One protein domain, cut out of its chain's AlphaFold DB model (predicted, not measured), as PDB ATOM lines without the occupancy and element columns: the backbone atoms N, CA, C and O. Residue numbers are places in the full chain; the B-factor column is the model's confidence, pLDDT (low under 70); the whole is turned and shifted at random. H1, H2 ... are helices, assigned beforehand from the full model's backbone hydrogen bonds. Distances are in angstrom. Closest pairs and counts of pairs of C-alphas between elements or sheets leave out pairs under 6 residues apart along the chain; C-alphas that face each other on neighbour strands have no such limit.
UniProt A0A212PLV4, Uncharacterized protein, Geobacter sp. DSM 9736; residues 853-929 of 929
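Overview. This is residues 853 to 929 of the 929 residues of an uncharacterized protein of Geobacter sp. DSM 9736 (UniProt A0A212PLV4). Little regular structure: two helices, H1 and H3, lie side by side and run opposite ways, and short H2 slants to them with its last residue, Cys 888, close to both. Three long stretches hold no named element, residues 853 to 864, 889 to 905 and 917 to 929, and the last of them is a tail whose C-alphas lie 12 to 25 A from the mean of all C-alphas. The printed part has 77 residues, 29 of them in three named helices, H1, H2, H3; the class is all helix, with no named strand. It is compact, radius of gyration of the C-alphas 12.0 A, but elongated, 39 by 23 by 18 A.

Along the chain. H1, residues 865 to 875, begins at C-alpha (-15.674, 4.660, 17.856) and is 15.4 A long. H2 is residues 882 to 888. H3, residues 906 to 916, is 15.1 A long and ends at C-alpha (-11.420, 0.654, 16.855).

Arrangement. H1 and H3 touch at a shallow tilt of 4 degrees; their closest C-alphas, Cys 871 and Cys 909, are 5.4 A apart. H2 and H3 only just touch, with 3 pairs of C-alphas within 8 A, the closest Cys 888 and Asp 908 at 6.6 A. H1, H2 and H3 have every O i to N i+4 pair within hydrogen-bond range.

Size, cuts and confidence. The printed part has no cut. The link H2 to H3 is long, 17 residues. Residues 859 to 861 and 918 to 929 have pLDDT under 70.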
ATOM      1  N   GLY A 853     -10.033   2.683   7.314       82.44
ATOM      2  CA  GLY A 853     -11.126   2.685   8.286       82.44
ATOM      3  C   GLY A 853     -11.230   3.963   9.125       82.44
ATOM      4  O   GLY A 853     -12.061   4.007  10.025       82.44
ATOM      5  N   ASN A 854     -10.416   4.993   8.865       84.25
ATOM      6  CA  ASN A 854     -10.489   6.298   9.528       84.25
ATOM      7  C   ASN A 854     -11.563   7.156   8.853       84.25
ATOM      8  O   ASN A 854     -11.286   8.135   8.159       84.25
ATOM      9  N   CYS A 855     -12.804   6.705   8.987       87.44
ATOM     10  CA  CYS A 855     -13.958   7.238   8.284       87.44
ATOM     11  C   CYS A 855     -14.170   8.742   8.443       87.44
ATOM     12  O   CYS A 855     -14.680   9.379   7.526       87.44
ATOM     13  N   ASN A 856     -13.791   9.323   9.579       84.19
ATOM     14  CA  ASN A 856     -13.939  10.760   9.811       84.19
ATOM     15  C   ASN A 856     -12.787  11.609   9.224       84.19
ATOM     16  O   ASN A 856     -12.830  12.837   9.331       84.19
ATOM     17  N   GLY A 857     -11.767  10.984   8.621       73.88
ATOM     18  CA  GLY A 857     -10.635  11.664   7.985       73.88
ATOM     19  C   GLY A 857      -9.677  12.356   8.963       73.88
ATOM     20  O   GLY A 857      -8.976  13.298   8.584       73.88
ATOM     21  N   SER A 858      -9.642  11.944  10.235       72.44
ATOM     22  CA  SER A 858      -8.781  12.574  11.241       72.44
ATOM     23  C   SER A 858      -7.290  12.362  10.928       72.44
ATOM     24  O   SER A 858      -6.764  11.250  10.950       72.44
ATOM     25  N   VAL A 859      -6.566  13.439  10.613       58.34
ATOM     26  CA  VAL A 859      -5.154  13.360  10.194       58.34
ATOM     27  C   VAL A 859      -4.287  12.782  11.320       58.34
ATOM     28  O   VAL A 859      -4.137  13.394  12.375       58.34
ATOM     29  N   GLY A 860      -3.691  11.606  11.089       56.91
ATOM     30  CA  GLY A 860      -2.849  10.905  12.069       56.91
ATOM     31  C   GLY A 860      -3.612  10.198  13.200       56.91
ATOM     32  O   GLY A 860      -2.974   9.716  14.137       56.91
ATOM     33  N   GLY A 861      -4.947  10.136  13.132       62.06
ATOM     34  CA  GLY A 861      -5.794   9.494  14.135       62.06
ATOM     35  C   GLY A 861      -5.799   7.966  14.037       62.06
ATOM     36  O   GLY A 861      -5.786   7.388  12.952       62.06
ATOM     37  N   SER A 862      -5.822   7.289  15.188       71.56
ATOM     38  CA  SER A 862      -6.169   5.869  15.260       71.56
ATOM     39  C   SER A 862      -7.671   5.699  15.029       71.56
ATOM     40  O   SER A 862      -8.454   6.413  15.662       71.56
ATOM     41  N   VAL A 863      -8.056   4.715  14.210       82.31
ATOM     42  CA  VAL A 863      -9.461   4.308  14.039       82.31
ATOM     43  C   VAL A 863     -10.102   4.093  15.408       82.31
ATOM     44  O   VAL A 863      -9.537   3.382  16.241       82.31
ATOM     45  N   ASN A 864     -11.245   4.726  15.654       84.56
ATOM     46  CA  ASN A 864     -11.929   4.737  16.945       84.56
ATOM     47  C   ASN A 864     -13.460   4.640  16.778       84.56
ATOM     48  O   ASN A 864     -13.972   4.361  15.695       84.56
ATOM     49  N   SER A 865     -14.213   4.788  17.871       86.12
ATOM     50  CA  SER A 865     -15.674   4.660  17.856       86.12
ATOM     51  C   SER A 865     -16.382   5.700  16.985       86.12
ATOM     52  O   SER A 865     -17.449   5.393  16.455       86.12
ATOM     53  N   ASP A 866     -15.808   6.891  16.805       89.00
ATOM     54  CA  ASP A 866     -16.402   7.940  15.971       89.00
ATOM     55  C   ASP A 866     -16.374   7.540  14.490       89.00
ATOM     56  O   ASP A 866     -17.329   7.804  13.763       89.00
ATOM     57  N   ASP A 867     -15.345   6.808  14.052       89.50
ATOM     58  CA  ASP A 867     -15.272   6.258  12.692       89.50
ATOM     59  C   ASP A 867     -16.367   5.219  12.428       89.50
ATOM     60  O   ASP A 867     -16.966   5.179  11.352       89.50
ATOM     61  N   VAL A 868     -16.682   4.402  13.439       91.19
ATOM     62  CA  VAL A 868     -17.781   3.431  13.368       91.19
ATOM     63  C   VAL A 868     -19.122   4.146  13.230       91.19
ATOM     64  O   VAL A 868     -19.967   3.699  12.456       91.19
ATOM     65  N   LEU A 869     -19.320   5.254  13.952       92.31
ATOM     66  CA  LEU A 869     -20.542   6.055  13.859       92.31
ATOM     67  C   LEU A 869     -20.693   6.684  12.472       92.31
ATOM     68  O   LEU A 869     -21.778   6.602  11.903       92.31
ATOM     69  N   VAL A 870     -19.614   7.238  11.906       93.12
ATOM     70  CA  VAL A 870     -19.615   7.776  10.535       93.12
ATOM     71  C   VAL A 870     -19.976   6.690   9.521       93.12
ATOM     72  O   VAL A 870     -20.831   6.922   8.668       93.12
ATOM     73  N   CYS A 871     -19.390   5.495   9.642       93.25
ATOM     74  CA  CYS A 871     -19.714   4.361   8.779       93.25
ATOM     75  C   CYS A 871     -21.186   3.930   8.908       93.25
ATOM     76  O   CYS A 871     -21.885   3.786   7.907       93.25
ATOM     77  N   LEU A 872     -21.689   3.761  10.138       93.81
ATOM     78  CA  LEU A 872     -23.074   3.343  10.387       93.81
ATOM     79  C   LEU A 872     -24.097   4.372   9.895       93.81
ATOM     80  O   LEU A 872     -25.155   3.980   9.412       93.81
ATOM     81  N   ASP A 873     -23.785   5.664   9.993       95.00
ATOM     82  CA  ASP A 873     -24.626   6.748   9.479       95.00
ATOM     83  C   ASP A 873     -24.740   6.702   7.942       95.00
ATOM     84  O   ASP A 873     -25.822   6.887   7.379       95.00
ATOM     85  N   ILE A 874     -23.648   6.349   7.253       94.50
ATOM     86  CA  ILE A 874     -23.649   6.120   5.799       94.50
ATOM     87  C   ILE A 874     -24.512   4.908   5.443       94.50
ATOM     88  O   ILE A 874     -25.408   5.010   4.603       94.50
ATOM     89  N   VAL A 875     -24.318   3.781   6.136       93.81
ATOM     90  CA  VAL A 875     -25.123   2.561   5.934       93.81
ATOM     91  C   VAL A 875     -26.606   2.791   6.265       93.81
ATOM     92  O   VAL A 875     -27.479   2.167   5.665       93.81
ATOM     93  N   ALA A 876     -26.916   3.721   7.174       92.94
ATOM     94  CA  ALA A 876     -28.279   4.125   7.518       92.94
ATOM     95  C   ALA A 876     -28.942   5.054   6.478       92.94
ATOM     96  O   ALA A 876     -30.128   5.364   6.615       92.94
ATOM     97  N   GLY A 877     -28.220   5.467   5.430       88.19
ATOM     98  CA  GLY A 877     -28.766   6.196   4.283       88.19
ATOM     99  C   GLY A 877     -28.176   7.587   4.046       88.19
ATOM    100  O   GLY A 877     -28.639   8.277   3.132       88.19
ATOM    101  N   ARG A 878     -27.168   8.028   4.815       93.81
ATOM    102  CA  ARG A 878     -26.432   9.256   4.485       93.81
ATOM    103  C   ARG A 878     -25.543   9.019   3.265       93.81
ATOM    104  O   ARG A 878     -24.782   8.060   3.206       93.81
ATOM    105  N   ALA A 879     -25.576   9.941   2.305       88.94
ATOM    106  CA  ALA A 879     -24.623   9.921   1.202       88.94
ATOM    107  C   ALA A 879     -23.187  10.132   1.724       88.94
ATOM    108  O   ALA A 879     -22.904  11.130   2.395       88.94
ATOM    109  N   ALA A 880     -22.295   9.198   1.400       87.75
ATOM    110  CA  ALA A 880     -20.874   9.314   1.690       87.75
ATOM    111  C   ALA A 880     -20.212  10.360   0.782       87.75
ATOM    112  O   ALA A 880     -20.530  10.474  -0.404       87.75
ATOM    113  N   THR A 881     -19.254  11.102   1.326       86.50
ATOM    114  CA  THR A 881     -18.308  11.891   0.533       86.50
ATOM    115  C   THR A 881     -17.257  10.978  -0.101       86.50
ATOM    116  O   THR A 881     -16.983   9.886   0.393       86.50
ATOM    117  N   ASN A 882     -16.608  11.432  -1.177       80.31
ATOM    118  CA  ASN A 882     -15.552  10.647  -1.831       80.31
ATOM    119  C   ASN A 882     -14.383  10.319  -0.886       80.31
ATOM    120  O   ASN A 882     -13.781   9.258  -1.013       80.31
ATOM    121  N   LEU A 883     -14.078  11.217   0.057       80.19
ATOM    122  CA  LEU A 883     -13.032  10.997   1.050       80.19
ATOM    123  C   LEU A 883     -13.463   9.922   2.060       80.19
ATOM    124  O   LEU A 883     -12.696   9.008   2.336       80.19
ATOM    125  N   GLU A 884     -14.715   9.955   2.527       87.56
ATOM    126  CA  GLU A 884     -15.265   8.896   3.386       87.56
ATOM    127  C   GLU A 884     -15.244   7.533   2.685       87.56
ATOM    128  O   GLU A 884     -14.828   6.559   3.297       87.56
ATOM    129  N   VAL A 885     -15.593   7.448   1.395       84.94
ATOM    130  CA  VAL A 885     -15.470   6.193   0.621       84.94
ATOM    131  C   VAL A 885     -14.012   5.732   0.536       84.94
ATOM    132  O   VAL A 885     -13.730   4.560   0.764       84.94
ATOM    133  N   ALA A 886     -13.071   6.647   0.280       78.94
ATOM    134  CA  ALA A 886     -11.648   6.323   0.194       78.94
ATOM    135  C   ALA A 886     -11.046   5.818   1.520       78.94
ATOM    136  O   ALA A 886     -10.076   5.060   1.492       78.94
ATOM    137  N   HIS A 887     -11.609   6.216   2.666       83.94
ATOM    138  CA  HIS A 887     -11.166   5.770   3.987       83.94
ATOM    139  C   HIS A 887     -11.934   4.544   4.508       83.94
ATOM    140  O   HIS A 887     -11.311   3.627   5.040       83.94
ATOM    141  N   CYS A 888     -13.261   4.516   4.379       87.94
ATOM    142  CA  CYS A 888     -14.139   3.575   5.084       87.94
ATOM    143  C   CYS A 888     -14.315   2.207   4.425       87.94
ATOM    144  O   CYS A 888     -14.624   1.262   5.142       87.94
ATOM    145  N   ASP A 889     -14.186   2.105   3.103       88.25
ATOM    146  CA  ASP A 889     -14.482   0.886   2.333       88.25
ATOM    147  C   ASP A 889     -13.334  -0.133   2.476       88.25
ATOM    148  O   ASP A 889     -12.431  -0.233   1.648       88.25
ATOM    149  N   ILE A 890     -13.291  -0.822   3.617       85.75
ATOM    150  CA  ILE A 890     -12.225  -1.758   4.009       85.75
ATOM    151  C   ILE A 890     -12.630  -3.233   3.835       85.75
ATOM    152  O   ILE A 890     -11.854  -4.134   4.176       85.75
ATOM    153  N   GLY A 891     -13.825  -3.495   3.320       81.44
ATOM    154  CA  GLY A 891     -14.452  -4.798   3.190       81.44
ATOM    155  C   GLY A 891     -15.097  -5.038   1.816       81.44
ATOM    156  O   GLY A 891     -15.196  -4.135   0.992       81.44
ATOM    157  N   PRO A 892     -15.529  -6.286   1.553       85.88
ATOM    158  CA  PRO A 892     -15.288  -7.478   2.369       85.88
ATOM    159  C   PRO A 892     -13.806  -7.902   2.361       85.88
ATOM    160  O   PRO A 892     -13.014  -7.456   1.538       85.88
ATOM    161  N   LEU A 893     -13.400  -8.787   3.280       79.62
ATOM    162  CA  LEU A 893     -12.046  -9.352   3.243       79.62
ATOM    163  C   LEU A 893     -11.962 -10.484   2.206       79.62
ATOM    164  O   LEU A 893     -12.719 -11.451   2.290       79.62
ATOM    165  N   GLN A 894     -10.990 -10.430   1.294       79.38
ATOM    166  CA  GLN A 894     -10.659 -11.523   0.377       79.38
ATOM    167  C   GLN A 894      -9.340 -12.172   0.808       79.38
ATOM    168  O   GLN A 894      -8.318 -11.503   0.928       79.38
ATOM    169  N   ALA A 895      -9.361 -13.479   1.101       73.75
ATOM    170  CA  ALA A 895      -8.211 -14.212   1.658       73.75
ATOM    171  C   ALA A 895      -7.597 -13.544   2.914       73.75
ATOM    172  O   ALA A 895      -6.391 -13.574   3.142       73.75
ATOM    173  N   GLY A 896      -8.452 -12.920   3.730       70.38
ATOM    174  CA  GLY A 896      -8.050 -12.173   4.918       70.38
ATOM    175  C   GLY A 896      -7.583 -10.744   4.640       70.38
ATOM    176  O   GLY A 896      -7.437  -9.998   5.591       70.38
ATOM    177  N   GLN A 897      -7.415 -10.311   3.391       70.50
ATOM    178  CA  GLN A 897      -6.963  -8.959   3.053       70.50
ATOM    179  C   GLN A 897      -8.137  -8.029   2.725       70.50
ATOM    180  O   GLN A 897      -9.150  -8.477   2.199       70.50
ATOM    181  N   ILE A 898      -7.988  -6.733   3.019       76.56
ATOM    182  CA  ILE A 898      -8.924  -5.675   2.590       76.56
ATOM    183  C   ILE A 898      -9.135  -5.752   1.077       76.56
ATOM    184  O   ILE A 898      -8.159  -5.658   0.330       76.56
ATOM    185  N   ASN A 899     -10.389  -5.898   0.652       78.88
ATOM    186  CA  ASN A 899     -10.805  -5.914  -0.746       78.88
ATOM    187  C   ASN A 899     -12.016  -4.975  -0.920       78.88
ATOM    188  O   ASN A 899     -13.148  -5.461  -0.899       78.88
ATOM    189  N   PRO A 900     -11.764  -3.655  -1.047       80.81
ATOM    190  CA  PRO A 900     -12.792  -2.616  -1.102       80.81
ATOM    191  C   PRO A 900     -13.813  -2.901  -2.202       80.81
ATOM    192  O   PRO A 900     -13.441  -3.233  -3.332       80.81
ATOM    193  N   SER A 901     -15.094  -2.778  -1.876       76.38
ATOM    194  CA  SER A 901     -16.204  -3.106  -2.775       76.38
ATOM    195  C   SER A 901     -16.639  -1.934  -3.668       76.38
ATOM    196  O   SER A 901     -17.399  -2.116  -4.623       76.38
ATOM    197  N   GLY A 902     -16.143  -0.732  -3.380       79.06
ATOM    198  CA  GLY A 902     -16.576   0.544  -3.943       79.06
ATOM    199  C   GLY A 902     -17.771   1.167  -3.211       79.06
ATOM    200  O   GLY A 902     -18.241   2.227  -3.630       79.06
ATOM    201  N   GLN A 903     -18.291   0.528  -2.160       85.56
ATOM    202  CA  GLN A 903     -19.414   1.006  -1.354       85.56
ATOM    203  C   GLN A 903     -19.128   0.789   0.128       85.56
ATOM    204  O   GLN A 903     -18.520  -0.204   0.492       85.56
ATOM    205  N   ILE A 904     -19.608   1.703   0.973       89.94
ATOM    206  CA  ILE A 904     -19.548   1.538   2.428       89.94
ATOM    207  C   ILE A 904     -20.793   0.767   2.861       89.94
ATOM    208  O   ILE A 904     -21.908   1.293   2.797       89.94
ATOM    209  N   ASP A 905     -20.603  -0.471   3.297       91.38
ATOM    210  CA  ASP A 905     -21.644  -1.371   3.765       91.38
ATOM    211  C   ASP A 905     -21.440  -1.806   5.231       91.38
ATOM    212  O   ASP A 905     -20.555  -1.352   5.961       91.38
ATOM    213  N   LEU A 906     -22.330  -2.667   5.730       91.75
ATOM    214  CA  LEU A 906     -22.272  -3.100   7.125       91.75
ATOM    215  C   LEU A 906     -21.006  -3.925   7.439       91.75
ATOM    216  O   LEU A 906     -20.555  -3.927   8.589       91.75
ATOM    217  N   ALA A 907     -20.432  -4.628   6.458       90.12
ATOM    218  CA  ALA A 907     -19.186  -5.367   6.630       90.12
ATOM    219  C   ALA A 907     -18.019  -4.408   6.889       90.12
ATOM    220  O   ALA A 907     -17.216  -4.685   7.787       90.12
ATOM    221  N   ASP A 908     -17.982  -3.264   6.204       91.31
ATOM    222  CA  ASP A 908     -17.025  -2.188   6.481       91.31
ATOM    223  C   ASP A 908     -17.145  -1.701   7.918       91.31
ATOM    224  O   ASP A 908     -16.163  -1.692   8.658       91.31
ATOM    225  N   CYS A 909     -18.364  -1.401   8.372       91.94
ATOM    226  CA  CYS A 909     -18.567  -0.880   9.724       91.94
ATOM    227  C   CYS A 909     -18.181  -1.896  10.804       91.94
ATOM    228  O   CYS A 909     -17.629  -1.521  11.841       91.94
ATOM    229  N   ILE A 910     -18.407  -3.194  10.562       88.62
ATOM    230  CA  ILE A 910     -17.956  -4.270  11.457       88.62
ATOM    231  C   ILE A 910     -16.424  -4.349  11.489       88.62
ATOM    232  O   ILE A 910     -15.845  -4.523  12.565       88.62
ATOM    233  N   LEU A 911     -15.752  -4.238  10.340       86.50
ATOM    234  CA  LEU A 911     -14.289  -4.240  10.265       86.50
ATOM    235  C   LEU A 911     -13.691  -2.992  10.934       86.50
ATOM    236  O   LEU A 911     -12.717  -3.118  11.683       86.50
ATOM    237  N   THR A 912     -14.320  -1.827  10.764       87.94
ATOM    238  CA  THR A 912     -13.931  -0.557  11.392       87.94
ATOM    239  C   THR A 912     -14.099  -0.646  12.907       87.94
ATOM    240  O   THR A 912     -13.173  -0.325  13.650       87.94
ATOM    241  N   LEU A 913     -15.210  -1.217  13.389       87.56
ATOM    242  CA  LEU A 913     -15.452  -1.460  14.818       87.56
ATOM    243  C   LEU A 913     -14.455  -2.448  15.429       87.56
ATOM    244  O   LEU A 913     -14.016  -2.269  16.568       87.56
ATOM    245  N   ARG A 914     -14.078  -3.499  14.692       83.06
ATOM    246  CA  ARG A 914     -13.035  -4.437  15.137       83.06
ATOM    247  C   ARG A 914     -11.694  -3.729  15.300       83.06
ATOM    248  O   ARG A 914     -10.999  -3.987  16.280       83.06
ATOM    249  N   ARG A 915     -11.360  -2.824  14.376       77.81
ATOM    250  CA  ARG A 915     -10.122  -2.039  14.423       77.81
ATOM    251  C   ARG A 915     -10.126  -1.013  15.560       77.81
ATOM    252  O   ARG A 915      -9.133  -0.928  16.278       77.81
ATOM    253  N   ALA A 916     -11.247  -0.326  15.781       80.62
ATOM    254  CA  ALA A 916     -11.420   0.654  16.855       80.62
ATOM    255  C   ALA A 916     -11.185   0.089  18.268       80.62
ATOM    256  O   ALA A 916     -10.788   0.817  19.173       80.62
ATOM    257  N   ASN A 917     -11.394  -1.218  18.460       74.81
ATOM    258  CA  ASN A 917     -11.278  -1.887  19.758       74.81
ATOM    259  C   ASN A 917      -9.913  -2.575  20.006       74.81
ATOM    260  O   ASN A 917      -9.782  -3.351  20.951       74.81
ATOM    261  N   THR A 918      -8.872  -2.298  19.203       61.84
ATOM    262  CA  THR A 918      -7.470  -2.754  19.403       61.84
ATOM    263  C   THR A 918      -7.230  -4.271  19.510       61.84
ATOM    264  O   THR A 918      -6.220  -4.702  20.059       61.84
ATOM    265  N   LEU A 919      -8.098  -5.115  18.949       52.44
ATOM    266  CA  LEU A 919      -7.751  -6.519  18.694       52.44
ATOM    267  C   LEU A 919      -6.917  -6.533  17.404       52.44
ATOM    268  O   LEU A 919      -7.484  -6.159  16.382       52.44
ATOM    269  N   PRO A 920      -5.618  -6.898  17.377       49.25
ATOM    270  CA  PRO A 920      -4.842  -6.872  16.144       49.25
ATOM    271  C   PRO A 920      -4.888  -8.256  15.491       49.25
ATOM    272  O   PRO A 920      -4.176  -9.167  15.918       49.25
ATOM    273  N   PRO A 921      -5.719  -8.485  14.471       51.69
ATOM    274  CA  PRO A 921      -5.596  -9.686  13.675       51.69
ATOM    275  C   PRO A 921      -4.447  -9.541  12.660       51.69
ATOM    276  O   PRO A 921      -4.187  -8.466  12.121       51.69
ATOM    277  N   GLU A 922      -3.766 -10.659  12.402       53.94
ATOM    278  CA  GLU A 922      -2.575 -10.801  11.542       53.94
ATOM    279  C   GLU A 922      -2.718 -10.198  10.131       53.94
ATOM    280  O   GLU A 922      -1.718  -9.859   9.505       53.94
ATOM    281  N   TRP A 923      -3.943 -10.008   9.637       55.34
ATOM    282  CA  TRP A 923      -4.211  -9.518   8.285       55.34
ATOM    283  C   TRP A 923      -3.884  -8.038   8.018       55.34
ATOM    284  O   TRP A 923      -3.932  -7.594   6.866       55.34
ATOM    285  N   TRP A 924      -3.546  -7.263   9.052       53.97
ATOM    286  CA  TRP A 924      -3.089  -5.874   8.909       53.97
ATOM    287  C   TRP A 924      -1.577  -5.728   8.715       53.97
ATOM    288  O   TRP A 924      -1.129  -4.671   8.269       53.97
ATOM    289  N   LYS A 925      -0.781  -6.750   9.050       51.34
ATOM    290  CA  LYS A 925       0.682  -6.653   9.001       51.34
ATOM    291  C   LYS A 925       1.165  -6.594   7.550       51.34
ATOM    292  O   LYS A 925       0.637  -7.281   6.677       51.34
ATOM    293  N   LYS A 926       2.183  -5.758   7.309       42.53
ATOM    294  CA  LYS A 926       2.893  -5.649   6.025       42.53
ATOM    295  C   LYS A 926       3.239  -7.064   5.528       42.53
ATOM    296  O   LYS A 926       3.673  -7.865   6.363       42.53
ATOM    297  N   PRO A 927       3.102  -7.383   4.225       42.59
ATOM    298  CA  PRO A 927       3.656  -8.627   3.719       42.59
ATOM    299  C   PRO A 927       5.140  -8.635   4.089       42.59
ATOM    300  O   PRO A 927       5.869  -7.690   3.773       42.59
ATOM    301  N   THR A 928       5.572  -9.649   4.835       39.94
ATOM    302  CA  THR A 928       6.997  -9.974   4.841       39.94
ATOM    303  C   THR A 928       7.316 -10.462   3.423       39.94
ATOM    304  O   THR A 928       6.455 -11.137   2.856       39.94
ATOM    305  N   PRO A 929       8.443 -10.037   2.821       35.28
ATOM    306  CA  PRO A 929       8.733 -10.287   1.409       35.28
ATOM    307  C   PRO A 929       8.571 -11.745   0.988       35.28
ATOM    308  O   PRO A 929       8.939 -12.627   1.801       35.28
TER     309      PRO A 929